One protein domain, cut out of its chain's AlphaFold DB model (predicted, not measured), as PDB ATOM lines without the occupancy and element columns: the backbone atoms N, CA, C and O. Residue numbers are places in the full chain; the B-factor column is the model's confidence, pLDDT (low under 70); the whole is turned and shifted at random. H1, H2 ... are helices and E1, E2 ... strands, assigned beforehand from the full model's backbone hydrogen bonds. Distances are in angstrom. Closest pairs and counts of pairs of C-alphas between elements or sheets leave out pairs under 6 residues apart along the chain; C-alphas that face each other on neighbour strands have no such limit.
ATOM      1  N   VAL A   2       0.966  10.363 -14.024       97.81
ATOM      2  CA  VAL A   2      -0.448  10.797 -13.946       97.81
ATOM      3  C   VAL A   2      -0.646  12.163 -13.273       97.81
ATOM      4  O   VAL A   2      -1.500  12.914 -13.741       97.81
ATOM      5  N   PRO A   3       0.132  12.535 -12.237       96.94
ATOM      6  CA  PRO A   3      -0.013  13.849 -11.607       96.94
ATOM      7  C   PRO A   3       0.458  15.034 -12.465       96.94
ATOM      8  O   PRO A   3       0.153  16.180 -12.143       96.94
ATOM      9  N   ALA A   4       1.223  14.784 -13.534       95.56
ATOM     10  CA  ALA A   4       1.797  15.841 -14.360       95.56
ATOM     11  C   ALA A   4       0.718  16.597 -15.175       95.56
ATOM     12  O   ALA A   4      -0.234  15.969 -15.650       95.56
ATOM     13  N   PRO A   5       0.878  17.916 -15.417       93.56
ATOM     14  CA  PRO A   5      -0.131  18.760 -16.074       93.56
ATOM     15  C   PRO A   5      -0.664  18.233 -17.415       93.56
ATOM     16  O   PRO A   5      -1.859  18.320 -17.693       93.56
ATOM     17  N   TRP A   6       0.208  17.639 -18.233       95.06
ATOM     18  CA  TRP A   6      -0.136  17.160 -19.577       95.06
ATOM     19  C   TRP A   6      -0.625  15.709 -19.632       95.06
ATOM     20  O   TRP A   6      -0.966  15.221 -20.711       95.06
ATOM     21  N   ALA A   7      -0.730  15.014 -18.494       97.12
ATOM     22  CA  ALA A   7      -1.119  13.605 -18.459       97.12
ATOM     23  C   ALA A   7      -2.487  13.357 -19.112       97.12
ATOM     24  O   ALA A   7      -2.654  12.411 -19.881       97.12
ATOM     25  N   ARG A   8      -3.463  14.244 -18.876       96.75
ATOM     26  CA  ARG A   8      -4.797  14.124 -19.480       96.75
ATOM     27  C   ARG A   8      -4.772  14.324 -20.995       96.75
ATOM     28  O   ARG A   8      -5.516  13.649 -21.698       96.75
ATOM     29  N   HIS A   9      -3.932  15.230 -21.497       97.06
ATOM     30  CA  HIS A   9      -3.773  15.430 -22.936       97.06
ATOM     31  C   HIS A   9      -3.149  14.195 -23.594       97.06
ATOM     32  O   HIS A   9      -3.688  13.719 -24.586       97.06
ATOM     33  N   ALA A  10      -2.096  13.629 -22.994       96.38
ATOM     34  CA  ALA A  10      -1.466  12.406 -23.486       96.38
ATOM     35  C   ALA A  10      -2.471  11.246 -23.604       96.38
ATOM     36  O   ALA A  10      -2.499  10.571 -24.628       96.38
ATOM     37  N   ILE A  11      -3.359  11.067 -22.616       96.81
ATOM     38  CA  ILE A  11      -4.413  10.041 -22.702       96.81
ATOM     39  C   ILE A  11      -5.465  10.356 -23.772       96.81
ATOM     40  O   ILE A  11      -5.959   9.439 -24.414       96.81
ATOM     41  N   ASN A  12      -5.801  11.619 -24.037       97.19
ATOM     42  CA  ASN A  12      -6.718  11.937 -25.141       97.19
ATOM     43  C   ASN A  12      -6.133  11.579 -26.523       97.19
ATOM     44  O   ASN A  12      -6.893  11.413 -27.473       97.19
ATOM     45  N   CYS A  13      -4.804  11.487 -26.630       96.94
ATOM     46  CA  CYS A  13      -4.094  11.066 -27.837       96.94
ATOM     47  C   CYS A  13      -3.812   9.554 -27.877       96.94
ATOM     48  O   CYS A  13      -3.290   9.072 -28.878       96.94
ATOM     49  N   TYR A  14      -4.136   8.816 -26.810       96.94
ATOM     50  CA  TYR A  14      -3.925   7.375 -26.715       96.94
ATOM     51  C   TYR A  14      -4.854   6.616 -27.666       96.94
ATOM     52  O   TYR A  14      -6.068   6.822 -27.661       96.94
ATOM     53  N   ASN A  15      -4.288   5.695 -28.442       96.62
ATOM     54  CA  ASN A  15      -5.001   4.872 -29.413       96.62
ATOM     55  C   ASN A  15      -4.626   3.381 -29.310       96.62
ATOM     56  O   ASN A  15      -4.708   2.629 -30.283       96.62
ATOM     57  N   GLY A  16      -4.232   2.928 -28.117       95.44
ATOM     58  CA  GLY A  16      -3.905   1.524 -27.867       95.44
ATOM     59  C   GLY A  16      -2.420   1.196 -28.002       95.44
ATOM     60  O   GLY A  16      -2.079   0.037 -28.244       95.44
ATOM     61  N   GLU A  17      -1.530   2.173 -27.847       97.19
ATOM     62  CA  GLU A  17      -0.082   1.978 -27.750       97.19
ATOM     63  C   GLU A  17       0.315   1.212 -26.470       97.19
ATOM     64  O   GLU A  17      -0.495   0.964 -25.567       97.19
ATOM     65  N   ASP A  18       1.576   0.792 -26.390       97.56
ATOM     66  CA  ASP A  18       2.139   0.165 -25.196       97.56
ATOM     67  C   ASP A  18       2.567   1.233 -24.178       97.56
ATOM     68  O   ASP A  18       3.664   1.781 -24.247       97.56
ATOM     69  N   ILE A  19       1.659   1.576 -23.261       97.81
ATOM     70  CA  ILE A  19       1.867   2.642 -22.279       97.81
ATOM     71  C   ILE A  19       1.643   2.106 -20.865       97.81
ATOM     72  O   ILE A  19       0.582   1.572 -20.531       97.81
ATOM     73  N   GLY A  20       2.650   2.298 -20.013       98.00
ATOM     74  CA  GLY A  20       2.590   2.012 -18.583       98.00
ATOM     75  C   GLY A  20       2.237   3.231 -17.734       98.00
ATOM     76  O   GLY A  20       2.178   4.372 -18.202       98.00
ATOM     77  N   VAL A  21       2.037   2.993 -16.439       98.38
ATOM     78  CA  VAL A  21       1.890   4.064 -15.449       98.38
ATOM     79  C   VAL A  21       3.247   4.327 -14.808       98.38
ATOM     80  O   VAL A  21       3.787   3.506 -14.072       98.38
ATOM     81  N   HIS A  22       3.781   5.515 -15.085       97.31
ATOM     82  CA  HIS A  22       4.993   6.008 -14.443       97.31
ATOM     83  C   HIS A  22       4.634   6.590 -13.062       97.31
ATOM     84  O   HIS A  22       4.196   7.746 -12.976       97.31
ATOM     85  N   LEU A  23       4.729   5.765 -12.015       97.81
ATOM     86  CA  LEU A  23       4.414   6.107 -10.627       97.81
ATOM     87  C   LEU A  23       5.331   7.225 -10.150       97.81
ATOM     88  O   LEU A  23       6.550   7.134 -10.257       97.81
ATOM     89  N   THR A  24       4.735   8.302  -9.655       95.62
ATOM     90  CA  THR A  24       5.456   9.549  -9.403       95.62
ATOM     91  C   THR A  24       5.205  10.050  -7.990       95.62
ATOM     92  O   THR A  24       4.059  10.303  -7.630       95.62
ATOM     93  N   LEU A  25       6.281  10.230  -7.222       96.19
ATOM     94  CA  LEU A  25       6.256  10.751  -5.847       96.19
ATOM     95  C   LEU A  25       7.265  11.891  -5.625       96.19
ATOM     96  O   LEU A  25       7.400  12.389  -4.515       96.19
ATOM     97  N   ASN A  26       7.962  12.310  -6.683       94.88
ATOM     98  CA  ASN A  26       8.933  13.399  -6.667       94.88
ATOM     99  C   ASN A  26       8.643  14.398  -7.787       94.88
ATOM    100  O   ASN A  26       8.030  14.036  -8.794       94.88
ATOM    101  N   ALA A  27       9.102  15.635  -7.600       94.56
ATOM    102  CA  ALA A  27       9.127  16.691  -8.608       94.56
ATOM    103  C   ALA A  27      10.474  17.434  -8.528       94.56
ATOM    104  O   ALA A  27      10.640  18.390  -7.765       94.56
ATOM    105  N   GLU A  28      11.456  16.952  -9.288       91.94
ATOM    106  CA  GLU A  28      12.866  17.351  -9.239       91.94
ATOM    107  C   GLU A  28      13.131  18.739  -9.840       91.94
ATOM    108  O   GLU A  28      14.043  19.460  -9.415       91.94
ATOM    109  N   HIS A  29      12.318  19.142 -10.816       90.56
ATOM    110  CA  HIS A  29      12.507  20.401 -11.522       90.56
ATOM    111  C   HIS A  29      12.098  21.598 -10.660       90.56
ATOM    112  O   HIS A  29      11.157  21.556  -9.864       90.56
ATOM    113  N   ALA A  30      12.809  22.714 -10.843       85.81
ATOM    114  CA  ALA A  30      12.526  23.939 -10.101       85.81
ATOM    115  C   ALA A  30      11.209  24.600 -10.526       85.81
ATOM    116  O   ALA A  30      10.427  25.000  -9.672       85.81
ATOM    117  N   ASN A  31      10.962  24.687 -11.836       84.31
ATOM    118  CA  ASN A  31       9.872  25.500 -12.386       84.31
ATOM    119  C   ASN A  31       8.687  24.680 -12.915       84.31
ATOM    120  O   ASN A  31       7.624  25.241 -13.167       84.31
ATOM    121  N   TYR A  32       8.855  23.370 -13.089       89.69
ATOM    122  CA  TYR A  32       7.819  22.473 -13.595       89.69
ATOM    123  C   TYR A  32       7.525  21.422 -12.531       89.69
ATOM    124  O   TYR A  32       8.255  20.445 -12.383       89.69
ATOM    125  N   ARG A  33       6.501  21.692 -11.719       92.00
ATOM    126  CA  ARG A  33       6.182  20.916 -10.518       92.00
ATOM    127  C   ARG A  33       4.767  20.360 -10.603       92.00
ATOM    128  O   ARG A  33       3.869  20.979 -11.168       92.00
ATOM    129  N   TRP A  34       4.577  19.194 -10.008       94.81
ATOM    130  CA  TRP A  34       3.302  18.491  -9.877       94.81
ATOM    131  C   TRP A  34       3.207  17.916  -8.461       94.81
ATOM    132  O   TRP A  34       4.218  17.807  -7.766       94.81
ATOM    133  N   GLY A  35       2.001  17.586  -8.002       95.00
ATOM    134  CA  GLY A  35       1.755  17.157  -6.622       95.00
ATOM    135  C   GLY A  35       0.769  16.009  -6.516       95.00
ATOM    136  O   GLY A  35       0.199  15.590  -7.520       95.00
ATOM    137  N   SER A  36       0.567  15.533  -5.285       95.81
ATOM    138  CA  SER A  36      -0.341  14.419  -5.005       95.81
ATOM    139  C   SER A  36      -1.748  14.666  -5.549       95.81
ATOM    140  O   SER A  36      -2.294  15.766  -5.445       95.81
ATOM    141  N   ILE A  37      -2.357  13.622  -6.103       96.44
ATOM    142  CA  ILE A  37      -3.755  13.662  -6.535       96.44
ATOM    143  C   ILE A  37      -4.740  13.335  -5.413       96.44
ATOM    144  O   ILE A  37      -5.946  13.540  -5.577       96.44
ATOM    145  N   THR A  38      -4.234  12.784  -4.311       95.62
ATOM    146  CA  THR A  38      -5.001  12.341  -3.140       95.62
ATOM    147  C   THR A  38      -5.024  13.352  -1.993       95.62
ATOM    148  O   THR A  38      -5.645  13.071  -0.973       95.62
ATOM    149  N   ASN A  39      -4.412  14.533  -2.160       88.06
ATOM    150  CA  ASN A  39      -4.188  15.512  -1.087       88.06
ATOM    151  C   ASN A  39      -3.450  14.885   0.108       88.06
ATOM    152  O   ASN A  39      -3.955  14.912   1.227       88.06
ATOM    153  N   SER A  40      -2.278  14.313  -0.155       93.50
ATOM    154  CA  SER A  40      -1.423  13.627   0.821       93.50
ATOM    155  C   SER A  40      -0.392  14.602   1.420       93.50
ATOM    156  O   SER A  40       0.548  14.996   0.713       93.50
ATOM    157  N   PRO A  41      -0.562  15.065   2.678       93.38
ATOM    158  CA  PRO A  41       0.331  16.047   3.290       93.38
ATOM    159  C   PRO A  41       1.780  15.574   3.439       93.38
ATOM    160  O   PRO A  41       2.678  16.388   3.244       93.38
ATOM    161  N   SER A  42       2.034  14.290   3.723       95.25
ATOM    162  CA  SER A  42       3.400  13.753   3.848       95.25
ATOM    163  C   SER A  42       4.141  13.716   2.511       95.25
ATOM    164  O   SER A  42       5.356  13.579   2.470       95.25
ATOM    165  N   LEU A  43       3.398  13.798   1.403       95.12
ATOM    166  CA  LEU A  43       3.920  13.832   0.038       95.12
ATOM    167  C   LEU A  43       3.960  15.255  -0.528       95.12
ATOM    168  O   LEU A  43       4.138  15.432  -1.731       95.12
ATOM    169  N   SER A  44       3.730  16.274   0.298       92.44
ATOM    170  CA  SER A  44       3.744  17.671  -0.125       92.44
ATOM    171  C   SER A  44       5.041  18.341   0.310       92.44
ATOM    172  O   SER A  44       5.441  18.239   1.465       92.44
ATOM    173  N   SER A  45       5.680  19.073  -0.598       89.38
ATOM    174  CA  SER A  45       6.848  19.889  -0.279       89.38
ATOM    175  C   SER A  45       6.463  21.338   0.024       89.38
ATOM    176  O   SER A  45       5.437  21.850  -0.436       89.38
ATOM    177  N   GLY A  46       7.335  22.046   0.749       85.62
ATOM    178  CA  GLY A  46       7.193  23.487   0.992       85.62
ATOM    179  C   GLY A  46       7.316  24.355  -0.270       85.62
ATOM    180  O   GLY A  46       6.940  25.523  -0.247       85.62
ATOM    181  N   GLU A  47       7.805  23.789  -1.377       86.44
ATOM    182  CA  GLU A  47       7.910  24.451  -2.686       86.44
ATOM    183  C   GLU A  47       6.641  24.282  -3.543       86.44
ATOM    184  O   GLU A  47       6.567  24.781  -4.666       86.44
ATOM    185  N   GLY A  48       5.640  23.561  -3.029       86.00
ATOM    186  CA  GLY A  48       4.469  23.134  -3.782       86.00
ATOM    187  C   GLY A  48       4.738  21.860  -4.586       86.00
ATOM    188  O   GLY A  48       5.816  21.653  -5.146       86.00
ATOM    189  N   GLY A  49       3.735  20.986  -4.657       92.94
ATOM    190  CA  GLY A  49       3.873  19.680  -5.301       92.94
ATOM    191  C   GLY A  49       4.635  18.660  -4.448       92.94
ATOM    192  O   GLY A  49       4.689  18.797  -3.230       92.94
ATOM    193  N   PHE A  50       5.197  17.633  -5.083       96.19
ATOM    194  CA  PHE A  50       5.959  16.565  -4.422       96.19
ATOM    195  C   PHE A  50       7.362  16.999  -3.954       96.19
ATOM    196  O   PHE A  50       7.917  17.952  -4.508       96.19
ATOM    197  N   PRO A  51       7.992  16.280  -3.000       95.12
ATOM    198  CA  PRO A  51       9.402  16.438  -2.645       95.12
ATOM    199  C   PRO A  51      10.329  16.461  -3.859       95.12
ATOM    200  O   PRO A  51      10.139  15.727  -4.834       95.12
ATOM    201  N   ARG A  52      11.356  17.312  -3.808       92.75
ATOM    202  CA  ARG A  52      12.313  17.446  -4.915       92.75
ATOM    203  C   ARG A  52      13.281  16.271  -4.972       92.75
ATOM    204  O   ARG A  52      13.592  15.796  -6.059       92.75
ATOM    205  N   THR A  53      13.769  15.838  -3.815       91.81
ATOM    206  CA  THR A  53      14.790  14.797  -3.698       91.81
ATOM    207  C   THR A  53      14.186  13.502  -3.174       91.81
ATOM    208  O   THR A  53      13.156  13.495  -2.499       91.81
ATOM    209  N   ILE A  54      14.846  12.394  -3.502       90.94
ATOM    210  CA  ILE A  54      14.475  11.069  -3.008       90.94
ATOM    211  C   ILE A  54      14.650  11.000  -1.483       90.94
ATOM    212  O   ILE A  54      13.774  10.478  -0.805       90.94
ATOM    213  N   ASP A  55      15.723  11.589  -0.946       91.31
ATOM    214  CA  ASP A  55      15.974  11.611   0.501       91.31
ATOM    215  C   ASP A  55      14.852  12.324   1.272       91.31
ATOM    216  O   ASP A  55      14.352  11.787   2.254       91.31
ATOM    217  N   ASP A  56      14.383  13.478   0.781       92.06
ATOM    218  CA  ASP A  56      13.277  14.220   1.402       92.06
ATOM    219  C   ASP A  56      11.970  13.410   1.383       92.06
ATOM    220  O   ASP A  56      11.232  13.380   2.367       92.06
ATOM    221  N   LEU A  57      11.711  12.682   0.289       93.38
ATOM    222  CA  LEU A  57      10.585  11.752   0.223       93.38
ATOM    223  C   LEU A  57      10.723  10.634   1.267       93.38
ATOM    224  O   LEU A  57       9.767  10.355   1.984       93.38
ATOM    225  N   TRP A  58      11.883   9.984   1.355       92.50
ATOM    226  CA  TRP A  58      12.089   8.855   2.266       92.50
ATOM    227  C   TRP A  58      12.062   9.248   3.741       92.50
ATOM    228  O   TRP A  58      11.621   8.454   4.564       92.50
ATOM    229  N   GLU A  59      12.512  10.452   4.087       92.50
ATOM    230  CA  GLU A  59      12.515  10.926   5.472       92.50
ATOM    231  C   GLU A  59      11.112  11.264   5.994       92.50
ATOM    232  O   GLU A  59      10.867  11.142   7.197       92.50
ATOM    233  N   HIS A  60      10.188  11.669   5.116       92.12
ATOM    234  CA  HIS A  60       8.915  12.267   5.534       92.12
ATOM    235  C   HIS A  60       7.661  11.515   5.084       92.12
ATOM    236  O   HIS A  60       6.604  11.712   5.689       92.12
ATOM    237  N   ALA A  61       7.727  10.688   4.038       95.56
ATOM    238  CA  ALA A  61       6.534  10.066   3.478       95.56
ATOM    239  C   ALA A  61       5.922   9.017   4.418       95.56
ATOM    240  O   ALA A  61       6.589   8.085   4.858       95.56
ATOM    241  N   ASP A  62       4.614   9.128   4.656       96.25
ATOM    242  CA  ASP A  62       3.811   8.074   5.265       96.25
ATOM    243  C   ASP A  62       3.558   6.971   4.215       96.25
ATOM    244  O   ASP A  62       2.929   7.247   3.185       96.25
ATOM    245  N   PRO A  63       3.983   5.714   4.453       95.81
ATOM    246  CA  PRO A  63       3.728   4.598   3.540       95.81
ATOM    247  C   PRO A  63       2.245   4.429   3.177       95.81
ATOM    248  O   PRO A  63       1.909   4.075   2.045       95.81
ATOM    249  N   ALA A  64       1.324   4.740   4.093       96.81
ATOM    250  CA  ALA A  64      -0.102   4.666   3.806       96.81
ATOM    251  C   ALA A  64      -0.548   5.754   2.814       96.81
ATOM    252  O   ALA A  64      -1.467   5.520   2.026       96.81
ATOM    253  N   GLU A  65       0.060   6.943   2.847       97.69
ATOM    254  CA  GLU A  65      -0.163   7.998   1.850       97.69
ATOM    255  C   GLU A  65       0.432   7.625   0.500       97.69
ATOM    256  O   GLU A  65      -0.244   7.774  -0.518       97.69
ATOM    257  N   VAL A  66       1.641   7.061   0.496       97.56
ATOM    258  CA  VAL A  66       2.301   6.555  -0.714       97.56
ATOM    259  C   VAL A  66       1.424   5.527  -1.422       97.56
ATOM    260  O   VAL A  66       1.140   5.680  -2.609       97.56
ATOM    261  N   LEU A  67       0.929   4.519  -0.697       97.94
ATOM    262  CA  LEU A  67       0.065   3.486  -1.262       97.94
ATOM    263  C   LEU A  67      -1.218   4.080  -1.854       97.94
ATOM    264  O   LEU A  67      -1.583   3.763  -2.989       97.94
ATOM    265  N   ARG A  68      -1.901   4.964  -1.111       98.31
ATOM    266  CA  ARG A  68      -3.126   5.626  -1.593       98.31
ATOM    267  C   ARG A  68      -2.862   6.450  -2.848       98.31
ATOM    268  O   ARG A  68      -3.645   6.378  -3.791       98.31
ATOM    269  N   GLU A  69      -1.779   7.217  -2.866       98.31
ATOM    270  CA  GLU A  69      -1.398   8.064  -3.992       98.31
ATOM    271  C   GLU A  69      -1.046   7.233  -5.231       98.31
ATOM    272  O   GLU A  69      -1.602   7.469  -6.303       98.31
ATOM    273  N   CYS A  70      -0.180   6.227  -5.096       98.38
ATOM    274  CA  CYS A  70       0.215   5.366  -6.210       98.38
ATOM    275  C   CYS A  70      -0.967   4.561  -6.766       98.38
ATOM    276  O   CYS A  70      -1.143   4.516  -7.987       98.38
ATOM    277  N   ARG A  71      -1.829   4.005  -5.900       98.69
ATOM    278  CA  ARG A  71      -3.074   3.344  -6.325       98.69
ATOM    279  C   ARG A  71      -3.959   4.308  -7.109       98.69
ATOM    280  O   ARG A  71      -4.365   3.998  -8.228       98.69
ATOM    281  N   ALA A  72      -4.180   5.512  -6.581       98.62
ATOM    282  CA  ALA A  72      -4.995   6.516  -7.250       98.62
ATOM    283  C   ALA A  72      -4.417   6.925  -8.616       98.62
ATOM    284  O   ALA A  72      -5.184   7.241  -9.527       98.62
ATOM    285  N   GLN A  73      -3.087   6.939  -8.790       98.62
ATOM    286  CA  GLN A  73      -2.468   7.240 -10.085       98.62
ATOM    287  C   GLN A  73      -2.832   6.163 -11.112       98.62
ATOM    288  O   GLN A  73      -3.265   6.498 -12.216       98.62
ATOM    289  N   ILE A  74      -2.730   4.885 -10.741       98.75
ATOM    290  CA  ILE A  74      -3.088   3.757 -11.613       98.75
ATOM    291  C   ILE A  74      -4.585   3.784 -11.941       98.75
ATOM    292  O   ILE A  74      -4.963   3.793 -13.115       98.75
ATOM    293  N   GLU A  75      -5.440   3.876 -10.922       98.62
ATOM    294  CA  GLU A  75      -6.898   3.916 -11.084       98.62
ATOM    295  C   GLU A  75      -7.344   5.086 -11.958       98.62
ATOM    296  O   GLU A  75      -8.227   4.937 -12.802       98.62
ATOM    297  N   ARG A  76      -6.719   6.256 -11.800       98.56
ATOM    298  CA  ARG A  76      -7.037   7.429 -12.612       98.56
ATOM    299  C   ARG A  76      -6.638   7.250 -14.066       98.56
ATOM    300  O   ARG A  76      -7.403   7.656 -14.936       98.56
ATOM    301  N   ALA A  77      -5.485   6.641 -14.336       98.44
ATOM    302  CA  ALA A  77      -5.087   6.327 -15.702       98.44
ATOM    303  C   ALA A  77      -6.102   5.378 -16.362       98.44
ATOM    304  O   ALA A  77      -6.571   5.656 -17.467       98.44
ATOM    305  N   ILE A  78      -6.519   4.328 -15.645       98.44
ATOM    306  CA  ILE A  78      -7.551   3.381 -16.099       98.44
ATOM    307  C   ILE A  78      -8.887   4.094 -16.333       98.44
ATOM    308  O   ILE A  78      -9.492   3.957 -17.394       98.44
ATOM    309  N   ALA A  79      -9.335   4.920 -15.386       98.31
ATOM    310  CA  ALA A  79     -10.576   5.688 -15.502       98.31
ATOM    311  C   ALA A  79     -10.547   6.693 -16.665       98.31
ATOM    312  O   ALA A  79     -11.593   7.073 -17.194       98.31
ATOM    313  N   TRP A  80      -9.358   7.140 -17.075       98.00
ATOM    314  CA  TRP A  80      -9.176   7.985 -18.248       98.00
ATOM    315  C   TRP A  80      -9.211   7.221 -19.577       98.00
ATOM    316  O   TRP A  80      -9.280   7.882 -20.610       98.00
ATOM    317  N   GLY A  81      -9.229   5.887 -19.550       97.62
ATOM    318  CA  GLY A  81      -9.302   5.021 -20.729       97.62
ATOM    319  C   GLY A  81      -7.983   4.345 -21.104       97.62
ATOM    320  O   GLY A  81      -7.934   3.677 -22.133       97.62
ATOM    321  N   LEU A  82      -6.923   4.499 -20.301       98.31
ATOM    322  CA  LEU A  82      -5.681   3.756 -20.503       98.31
ATOM    323  C   LEU A  82      -5.895   2.277 -20.154       98.31
ATOM    324  O   LEU A  82      -6.517   1.972 -19.138       98.31
ATOM    325  N   ASP A  83      -5.313   1.370 -20.937       97.88
ATOM    326  CA  ASP A  83      -5.084  -0.023 -20.538       97.88
ATOM    327  C   ASP A  83      -3.595  -0.196 -20.169       97.88
ATOM    328  O   ASP A  83      -2.782  -0.454 -21.063       97.88
ATOM    329  N   PRO A  84      -3.192  -0.007 -18.892       98.12
ATOM    330  CA  PRO A  84      -1.782   0.059 -18.520       98.12
ATOM    331  C   PRO A  84      -1.054  -1.248 -18.804       98.12
ATOM    332  O   PRO A  84      -1.527  -2.322 -18.422       98.12
ATOM    333  N   THR A  85       0.117  -1.179 -19.425       98.38
ATOM    334  CA  THR A  85       0.899  -2.382 -19.748       98.38
ATOM    335  C   THR A  85       1.902  -2.768 -18.672       98.38
ATOM    336  O   THR A  85       2.182  -3.949 -18.526       98.38
ATOM    337  N   HIS A  86       2.405  -1.806 -17.903       98.56
ATOM    338  CA  HIS A  86       3.396  -2.009 -16.848       98.56
ATOM    339  C   HIS A  86       3.372  -0.859 -15.840       98.56
ATOM    340  O   HIS A  86       2.741   0.180 -16.075       98.56
ATOM    341  N   LEU A  87       4.092  -1.035 -14.735       98.25
ATOM    342  CA  LEU A  87       4.438   0.042 -13.817       98.25
ATOM    343  C   LEU A  87       5.931   0.362 -13.930       98.25
ATOM    344  O   LEU A  87       6.768  -0.526 -14.099       98.25
ATOM    345  N   ALA A  88       6.253   1.648 -13.837       95.69
ATOM    346  CA  ALA A  88       7.624   2.136 -13.780       95.69
ATOM    347  C   ALA A  88       7.736   3.263 -12.744       95.69
ATOM    348  O   ALA A  88       6.818   4.076 -12.646       95.69
ATOM    349  N   PRO A  89       8.831   3.352 -11.978       92.88
ATOM    350  CA  PRO A  89       8.977   4.371 -10.948       92.88
ATOM    351  C   PRO A  89       9.723   5.612 -11.456       92.88
ATOM    352  O   PRO A  89      10.793   5.497 -12.059       92.88
ATOM    353  N   HIS A  90       9.213   6.803 -11.133       90.75
ATOM    354  CA  HIS A  90       9.946   8.059 -11.320       90.75
ATOM    355  C   HIS A  90      11.159   8.094 -10.400       90.75
ATOM    356  O   HIS A  90      11.036   7.846  -9.198       90.75
ATOM    357  N   LEU A  91      12.331   8.366 -10.975       83.88
ATOM    358  CA  LEU A  91      13.621   8.424 -10.275       83.88
ATOM    359  C   LEU A  91      13.943   7.183  -9.426       83.88
ATOM    360  O   LEU A  91      14.722   7.270  -8.483       83.88
ATOM    361  N   THR A  92      13.340   6.022  -9.714       82.06
ATOM    362  CA  THR A  92      13.478   4.789  -8.905       82.06
ATOM    363  C   THR A  92      13.092   4.938  -7.424       82.06
ATOM    364  O   THR A  92      13.378   4.053  -6.618       82.06
ATOM    365  N   ALA A  93      12.398   6.021  -7.054       80.44
ATOM    366  CA  ALA A  93      12.213   6.430  -5.660       80.44
ATOM    367  C   ALA A  93      11.486   5.382  -4.802       80.44
ATOM    368  O   ALA A  93      11.797   5.209  -3.626       80.44
ATOM    369  N   ILE A  94      10.551   4.644  -5.405       83.56
ATOM    370  CA  ILE A  94       9.752   3.618  -4.724       83.56
ATOM    371  C   ILE A  94      10.424   2.227  -4.721       83.56
ATOM    372  O   ILE A  94       9.872   1.278  -4.182       83.56
ATOM    373  N   THR A  95      11.599   2.069  -5.341       83.69
ATOM    374  CA  THR A  95      12.240   0.750  -5.521       83.69
ATOM    375  C   THR A  95      13.394   0.490  -4.559       83.69
ATOM    376  O   THR A  95      13.695  -0.661  -4.278       83.69
ATOM    377  N   LEU A  96      14.058   1.531  -4.053       83.56
ATOM    378  CA  LEU A  96      15.337   1.382  -3.338       83.56
ATOM    379  C   LEU A  96      15.205   1.276  -1.813       83.56
ATOM    380  O   LEU A  96      16.211   1.234  -1.109       83.56
ATOM    381  N   ARG A  97      13.976   1.233  -1.293       87.38
ATOM    382  CA  ARG A  97      13.678   1.092   0.135       87.38
ATOM    383  C   ARG A  97      12.647  -0.020   0.334       87.38
ATOM    384  O   ARG A  97      11.630   0.037  -0.358       87.38
ATOM    385  N   PRO A  98      12.878  -0.995   1.235       89.44
ATOM    386  CA  PRO A  98      11.981  -2.138   1.418       89.44
ATOM    387  C   PRO A  98      10.513  -1.740   1.606       89.44
ATOM    388  O   PRO A  98       9.643  -2.238   0.906       89.44
ATOM    389  N   GLU A  99      10.248  -0.766   2.474       90.56
ATOM    390  CA  GLU A  99       8.903  -0.309   2.824       90.56
ATOM    391  C   GLU A  99       8.156   0.349   1.653       90.56
ATOM    392  O   GLU A  99       6.931   0.281   1.571       90.56
ATOM    393  N   PHE A 100       8.887   0.957   0.716       93.06
ATOM    394  CA  PHE A 100       8.318   1.504  -0.514       93.06
ATOM    395  C   PHE A 100       8.194   0.421  -1.589       93.06
ATOM    396  O   PHE A 100       7.214   0.395  -2.334       93.06
ATOM    397  N   PHE A 101       9.155  -0.500  -1.655       95.25
ATOM    398  CA  PHE A 101       9.122  -1.599  -2.608       95.25
ATOM    399  C   PHE A 101       7.953  -2.548  -2.344       95.25
ATOM    400  O   PHE A 101       7.313  -2.974  -3.300       95.25
ATOM    401  N   ASP A 102       7.617  -2.805  -1.080       95.44
ATOM    402  CA  ASP A 102       6.437  -3.589  -0.705       95.44
ATOM    403  C   ASP A 102       5.157  -2.986  -1.305       95.44
ATOM    404  O   ASP A 102       4.338  -3.707  -1.870       95.44
ATOM    405  N   ILE A 103       5.024  -1.654  -1.295       97.06
ATOM    406  CA  ILE A 103       3.908  -0.943  -1.941       97.06
ATOM    407  C   ILE A 103       3.950  -1.118  -3.461       97.06
ATOM    408  O   ILE A 103       2.922  -1.355  -4.098       97.06
ATOM    409  N   TYR A 104       5.129  -0.979  -4.068       97.56
ATOM    410  CA  TYR A 104       5.290  -1.140  -5.511       97.56
ATOM    411  C   TYR A 104       4.909  -2.554  -5.968       97.56
ATOM    412  O   TYR A 104       4.220  -2.712  -6.980       97.56
ATOM    413  N   LEU A 105       5.305  -3.561  -5.190       97.44
ATOM    414  CA  LEU A 105       4.995  -4.963  -5.420       97.44
ATOM    415  C   LEU A 105       3.510  -5.268  -5.179       97.44
ATOM    416  O   LEU A 105       2.889  -5.903  -6.030       97.44
ATOM    417  N   GLU A 106       2.917  -4.753  -4.095       98.00
ATOM    418  CA  GLU A 106       1.476  -4.872  -3.810       98.00
ATOM    419  C   GLU A 106       0.648  -4.382  -5.002       98.00
ATOM    420  O   GLU A 106      -0.241  -5.087  -5.479       98.00
ATOM    421  N   LEU A 107       0.983  -3.208  -5.548       98.44
ATOM    422  CA  LEU A 107       0.290  -2.640  -6.705       98.44
ATOM    423  C   LEU A 107       0.514  -3.464  -7.983       98.44
ATOM    424  O   LEU A 107      -0.407  -3.627  -8.785       98.44
ATOM    425  N   ALA A 108       1.714  -4.007  -8.188       98.06
ATOM    426  CA  ALA A 108       1.998  -4.882  -9.325       98.06
ATOM    427  C   ALA A 108       1.113  -6.134  -9.312       98.06
ATOM    428  O   ALA A 108       0.539  -6.505 -10.342       98.06
ATOM    429  N   VAL A 109       0.959  -6.749  -8.137       98.06
ATOM    430  CA  VAL A 109       0.104  -7.920  -7.915       98.06
ATOM    431  C   VAL A 109      -1.371  -7.546  -8.067       98.06
ATOM    432  O   VAL A 109      -2.084  -8.180  -8.848       98.06
ATOM    433  N   GLU A 110      -1.823  -6.482  -7.395       98.12
ATOM    434  CA  GLU A 110      -3.216  -6.010  -7.405       98.12
ATOM    435  C   GLU A 110      -3.716  -5.745  -8.833       98.12
ATOM    436  O   GLU A 110      -4.775  -6.234  -9.241       98.12
ATOM    437  N   PHE A 111      -2.930  -5.021  -9.633       98.19
ATOM    438  CA  PHE A 111      -3.296  -4.653 -11.003       98.19
ATOM    439  C   PHE A 111      -2.831  -5.672 -12.058       98.19
ATOM    440  O   PHE A 111      -3.174  -5.548 -13.245       98.19
ATOM    441  N   ARG A 112      -2.096  -6.714 -11.641       97.75
ATOM    442  CA  ARG A 112      -1.470  -7.733 -12.502       97.75
ATOM    443  C   ARG A 112      -0.674  -7.089 -13.635       97.75
ATOM    444  O   ARG A 112      -1.011  -7.261 -14.817       97.75
ATOM    445  N   LEU A 113       0.310  -6.280 -13.250       98.31
ATOM    446  CA  LEU A 113       1.173  -5.508 -14.138       98.31
ATOM    447  C   LEU A 113       2.649  -5.866 -13.907       98.31
ATOM    448  O   LEU A 113       3.087  -5.876 -12.758       98.31
ATOM    449  N   PRO A 114       3.425  -6.095 -14.981       98.25
ATOM    450  CA  PRO A 114       4.876  -6.168 -14.913       98.25
ATOM    451  C   PRO A 114       5.501  -4.902 -14.328       98.25
ATOM    452  O   PRO A 114       4.935  -3.806 -14.434       98.25
ATOM    453  N   LEU A 115       6.712  -5.051 -13.797       96.81
ATOM    454  CA  LEU A 115       7.491  -3.956 -13.231       96.81
ATOM    455  C   LEU A 115       8.734  -3.650 -14.059       96.81
ATOM    456  O   LEU A 115       9.405  -4.544 -14.569       96.81
ATOM    457  N   ARG A 116       9.108  -2.373 -14.095       95.50
ATOM    458  CA  ARG A 116      10.500  -1.971 -14.318       95.50
ATOM    459  C   ARG A 116      11.268  -2.082 -13.002       95.50
ATOM    460  O   ARG A 116      10.833  -1.507 -12.000       95.50
ATOM    461  N   LEU A 117      12.418  -2.757 -13.028       92.94
ATOM    462  CA  LEU A 117      13.350  -2.878 -11.902       92.94
ATOM    463  C   LEU A 117      14.757  -2.415 -12.313       92.94
ATOM    464  O   LEU A 117      15.174  -2.678 -13.441       92.94
ATOM    465  N   PRO A 118      15.518  -1.759 -11.420       86.69
ATOM    466  CA  PRO A 118      16.862  -1.296 -11.734       86.69
ATOM    467  C   PRO A 118      17.832  -2.468 -11.967       86.69
ATOM    468  O   PRO A 118      17.712  -3.535 -11.356       86.69
ATOM    469  N   SER A 119      18.818  -2.255 -12.844       83.06
ATOM    470  CA  SER A 119      19.996  -3.130 -12.990       83.06
ATOM    471  C   SER A 119      21.296  -2.461 -12.540       83.06
ATOM    472  O   SER A 119      22.258  -3.155 -12.229       83.06
ATOM    473  N   SER A 120      21.336  -1.127 -12.476       72.31
ATOM    474  CA  SER A 120      22.514  -0.360 -12.048       72.31
ATOM    475  C   SER A 120      22.743  -0.373 -10.535       72.31
ATOM    476  O   SER A 120      23.853  -0.091 -10.088       72.31
ATOM    477  N   ILE A 121      21.709  -0.711  -9.758       73.69
ATOM    478  CA  ILE A 121      21.775  -0.890  -8.307       73.69
ATOM    479  C   ILE A 121      21.513  -2.364  -8.018       73.69
ATOM    480  O   ILE A 121      20.464  -2.891  -8.391       73.69
ATOM    481  N   ASN A 122      22.476  -3.033  -7.387       74.75
ATOM    482  CA  ASN A 122      22.328  -4.439  -7.019       74.75
ATOM    483  C   ASN A 122      21.602  -4.594  -5.665       74.75
ATOM    484  O   ASN A 122      21.452  -3.642  -4.899       74.75
ATOM    485  N   GLU A 123      21.140  -5.810  -5.362       79.00
ATOM    486  CA  GLU A 123      20.402  -6.110  -4.122       79.00
ATOM    487  C   GLU A 123      21.239  -5.864  -2.849       79.00
ATOM    488  O   GLU A 123      20.684  -5.547  -1.800       79.00
ATOM    489  N   GLU A 124      22.572  -5.942  -2.939       76.88
ATOM    490  CA  GLU A 124      23.487  -5.623  -1.834       76.88
ATOM    491  C   GLU A 124      23.468  -4.124  -1.500       76.88
ATOM    492  O   GLU A 124      23.379  -3.749  -0.334       76.88
ATOM    493  N   GLN A 125      23.489  -3.263  -2.521       76.94
ATOM    494  CA  GLN A 125      23.383  -1.811  -2.372       76.94
ATOM    495  C   GLN A 125      21.992  -1.376  -1.907       76.94
ATOM    496  O   GLN A 125      21.884  -0.455  -1.101       76.94
ATOM    497  N   ALA A 126      20.937  -2.032  -2.401       78.56
ATOM    498  CA  ALA A 126      19.571  -1.794  -1.935       78.56
ATOM    499  C   ALA A 126      19.352  -2.306  -0.498       78.56
ATOM    500  O   ALA A 126      18.506  -1.787   0.226       78.56
ATOM    501  N   GLY A 127      20.119  -3.313  -0.070       86.25
ATOM    502  CA  GLY A 127      20.021  -3.933   1.251       86.25
ATOM    503  C   GLY A 127      18.915  -4.988   1.376       86.25
ATOM    504  O   GLY A 127      18.655  -5.450   2.487       86.25
ATOM    505  N   PHE A 128      18.261  -5.376   0.274       89.88
ATOM    506  CA  PHE A 128      17.207  -6.398   0.252       89.88
ATOM    507  C   PHE A 128      17.007  -7.003  -1.156       89.88
ATOM    508  O   PHE A 128      17.335  -6.359  -2.158       89.88
ATOM    509  N   PRO A 129      16.464  -8.236  -1.263       91.00
ATOM    510  CA  PRO A 129      16.444  -8.982  -2.518       91.00
ATOM    511  C   PRO A 129      15.203  -8.687  -3.381       91.00
ATOM    512  O   PRO A 129      14.338  -9.546  -3.570       91.00
ATOM    513  N   PHE A 130      15.081  -7.456  -3.888       90.25
ATOM    514  CA  PHE A 130      13.885  -6.986  -4.601       90.25
ATOM    515  C   PHE A 130      13.511  -7.819  -5.842       90.25
ATOM    516  O   PHE A 130      12.322  -8.005  -6.107       90.25
ATOM    517  N   ARG A 131      14.477  -8.375  -6.594       92.38
ATOM    518  CA  ARG A 131      14.165  -9.222  -7.764       92.38
ATOM    519  C   ARG A 131      13.624 -10.572  -7.323       92.38
ATOM    520  O   ARG A 131      12.668 -11.066  -7.914       92.38
ATOM    521  N   LYS A 132      14.205 -11.157  -6.271       92.69
ATOM    522  CA  LYS A 132      13.717 -12.420  -5.699       92.69
ATOM    523  C   LYS A 132      12.286 -12.280  -5.181       92.69
ATOM    524  O   LYS A 132      11.464 -13.133  -5.489       92.69
ATOM    525  N   LEU A 133      11.994 -11.200  -4.454       94.50
ATOM    526  CA  LEU A 133      10.655 -10.921  -3.923       94.50
ATOM    527  C   LEU A 133       9.619 -10.773  -5.045       94.50
ATOM    528  O   LEU A 133       8.555 -11.380  -4.981       94.50
ATOM    529  N   ALA A 134       9.950 -10.040  -6.113       94.94
ATOM    530  CA  ALA A 134       9.065  -9.919  -7.271       94.94
ATOM    531  C   ALA A 134       8.786 -11.278  -7.942       94.94
ATOM    532  O   ALA A 134       7.639 -11.571  -8.276       94.94
ATOM    533  N   LEU A 135       9.806 -12.132  -8.092       95.00
ATOM    534  CA  LEU A 135       9.636 -13.481  -8.646       95.00
ATOM    535  C   LEU A 135       8.771 -14.383  -7.756       95.00
ATOM    536  O   LEU A 135       7.985 -15.169  -8.281       95.00
ATOM    537  N   GLU A 136       8.905 -14.285  -6.430       96.25
ATOM    538  CA  GLU A 136       8.115 -15.065  -5.465       96.25
ATOM    539  C   GLU A 136       6.616 -14.730  -5.535       96.25
ATOM    540  O   GLU A 136       5.789 -15.632  -5.416       96.25
ATOM    541  N   GLU A 137       6.272 -13.475  -5.833       96.50
ATOM    542  CA  GLU A 137       4.896 -13.012  -6.073       96.50
ATOM    543  C   GLU A 137       4.418 -13.220  -7.527       96.50
ATOM    544  O   GLU A 137       3.321 -12.803  -7.905       96.50
ATOM    545  N   GLY A 138       5.232 -13.855  -8.380       96.00
ATOM    546  CA  GLY A 138       4.899 -14.110  -9.786       96.00
ATOM    547  C   GLY A 138       4.888 -12.856 -10.669       96.00
ATOM    548  O   GLY A 138       4.273 -12.849 -11.738       96.00
ATOM    549  N   VAL A 139       5.556 -11.783 -10.242       97.50
ATOM    550  CA  VAL A 139       5.646 -10.525 -10.986       97.50
ATOM    551  C   VAL A 139       6.755 -10.598 -12.033       97.50
ATOM    552  O   VAL A 139       7.909 -10.895 -11.732       97.50
ATOM    553  N   VAL A 140       6.396 -10.298 -13.283       97.44
ATOM    554  CA  VAL A 140       7.315 -10.303 -14.432       97.44
ATOM    555  C   VAL A 140       8.015  -8.946 -14.568       97.44
ATOM    556  O   VAL A 140       7.407  -7.899 -14.351       97.44
ATOM    557  N   PHE A 141       9.288  -8.952 -14.959       96.75
ATOM    558  CA  PHE A 141      10.097  -7.756 -15.215       96.75
ATOM    559  C   PHE A 141      11.240  -8.079 -16.202       96.75
ATOM    560  O   PHE A 141      11.585  -9.253 -16.344       96.75
ATOM    561  N   PRO A 142      11.834  -7.082 -16.888       96.38
ATOM    562  CA  PRO A 142      13.003  -7.288 -17.750       96.38
ATOM    563  C   PRO A 142      14.234  -7.833 -17.003       96.38
ATOM    564  O   PRO A 142      14.530  -7.430 -15.873       96.38
TER     565      PRO A 142
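AT A GLANCE: This is residues 2 to 142 of the 229 residues of the protein "Carbohydrate deacetylase" of Acidimicrobiaceae bacterium (UniProt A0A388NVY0). A tiny parallel sheet of two strands, E1 and E2, lies near the middle, with the two longest helices, H3 and H4, side by side over one face of it, H3 mainly at E1 and H4 mainly at E2. H1 lies at one end of this core beyond H3, and H6 on the far side of H4 from H3, with H5 farther out still; a long stretch without a named element, residues 24 to 53, leads from E1 to H2. The printed part has 141 residues with six named helices and two named strands, in the order H1 E1 H2 H3 E2 H4 H5 H6; 61 residues are in named elements, under half, and the class is mostly helix. The whole is compact and rounded, with a radius of gyration of the C-alphas of 14.7 A and spans of 37 by 37 by 26 A.

IN THESE COORDINATES: H1 is residues 7 to 12, 8.9 A long, beginning at C-alpha 7 (-1.119, 13.605, -18.459). E1, residues 21 to 23, measures 5.8 A. H2 is residues 54 to 60, 10.3 A, and H3 residues 63 to 79, 23.8 A, with C-alpha 63 at (3.728, 4.598, 3.540). E2, residues 87 to 89, measures 6.9 A. H4 is residues 98 to 111, 19.8 A. H5 is residues 123 to 126, 4.9 A, and H6 residues 130 to 136, 10.0 A, ending at C-alpha 136 (8.115, -15.065, -5.465).

HOW THE PARTS SIT: E1 and E2 are parallel neighbours at 32 degrees, with N 23 and O 88 2.8 A apart and N 88 and O 21 3.1 A apart, within hydrogen-bond range. E1, H2, H3 and E2 form a strand-helix-strand unit, two parallel neighbour strands with helices between them in the chain, and its crossover is right-handed. The closest C-alphas of E1 and H3 are those of Leu 23 and Cys 70, 6.1 A; of E2 and H4, those of Leu 87 and Ala 108, 7.1 A. H3 and H4 touch, closest at the C-alphas of Leu 67 and Ile 103, 5.9 A, at a shallow tilt of 28 degrees, the same way. H1 and H3 are close but not clearly touching, with the C-alphas of Ile 11 and Ala 77 8.0 A apart. H4 and H6 only just touch, with 3 pairs of C-alphas within 8 A, closest Leu 105 and Ala 134 at 6.7 A; their tilt is steep, 39 degrees. H5 and H6 are close but not clearly touching, with the C-alphas of Glu 123 and Phe 130 6.6 A apart. H2 and H3 are apart. Every O i to N i+4 pair is within hydrogen-bond range in H1, H2, H3 and H6, and 9 of 10 in H4; H5 is too short for one.

THE WHOLE: The C-alphas farthest apart are those of Asn 12 and Glu 124, 42.0 A. The printed part has no cut. The links E1 to H2, of 30 residues, and H4 to H5, of 11, are long. The mean pLDDT of the printed part is 93.5, that of H5 is 78, and no printed residue is under 70.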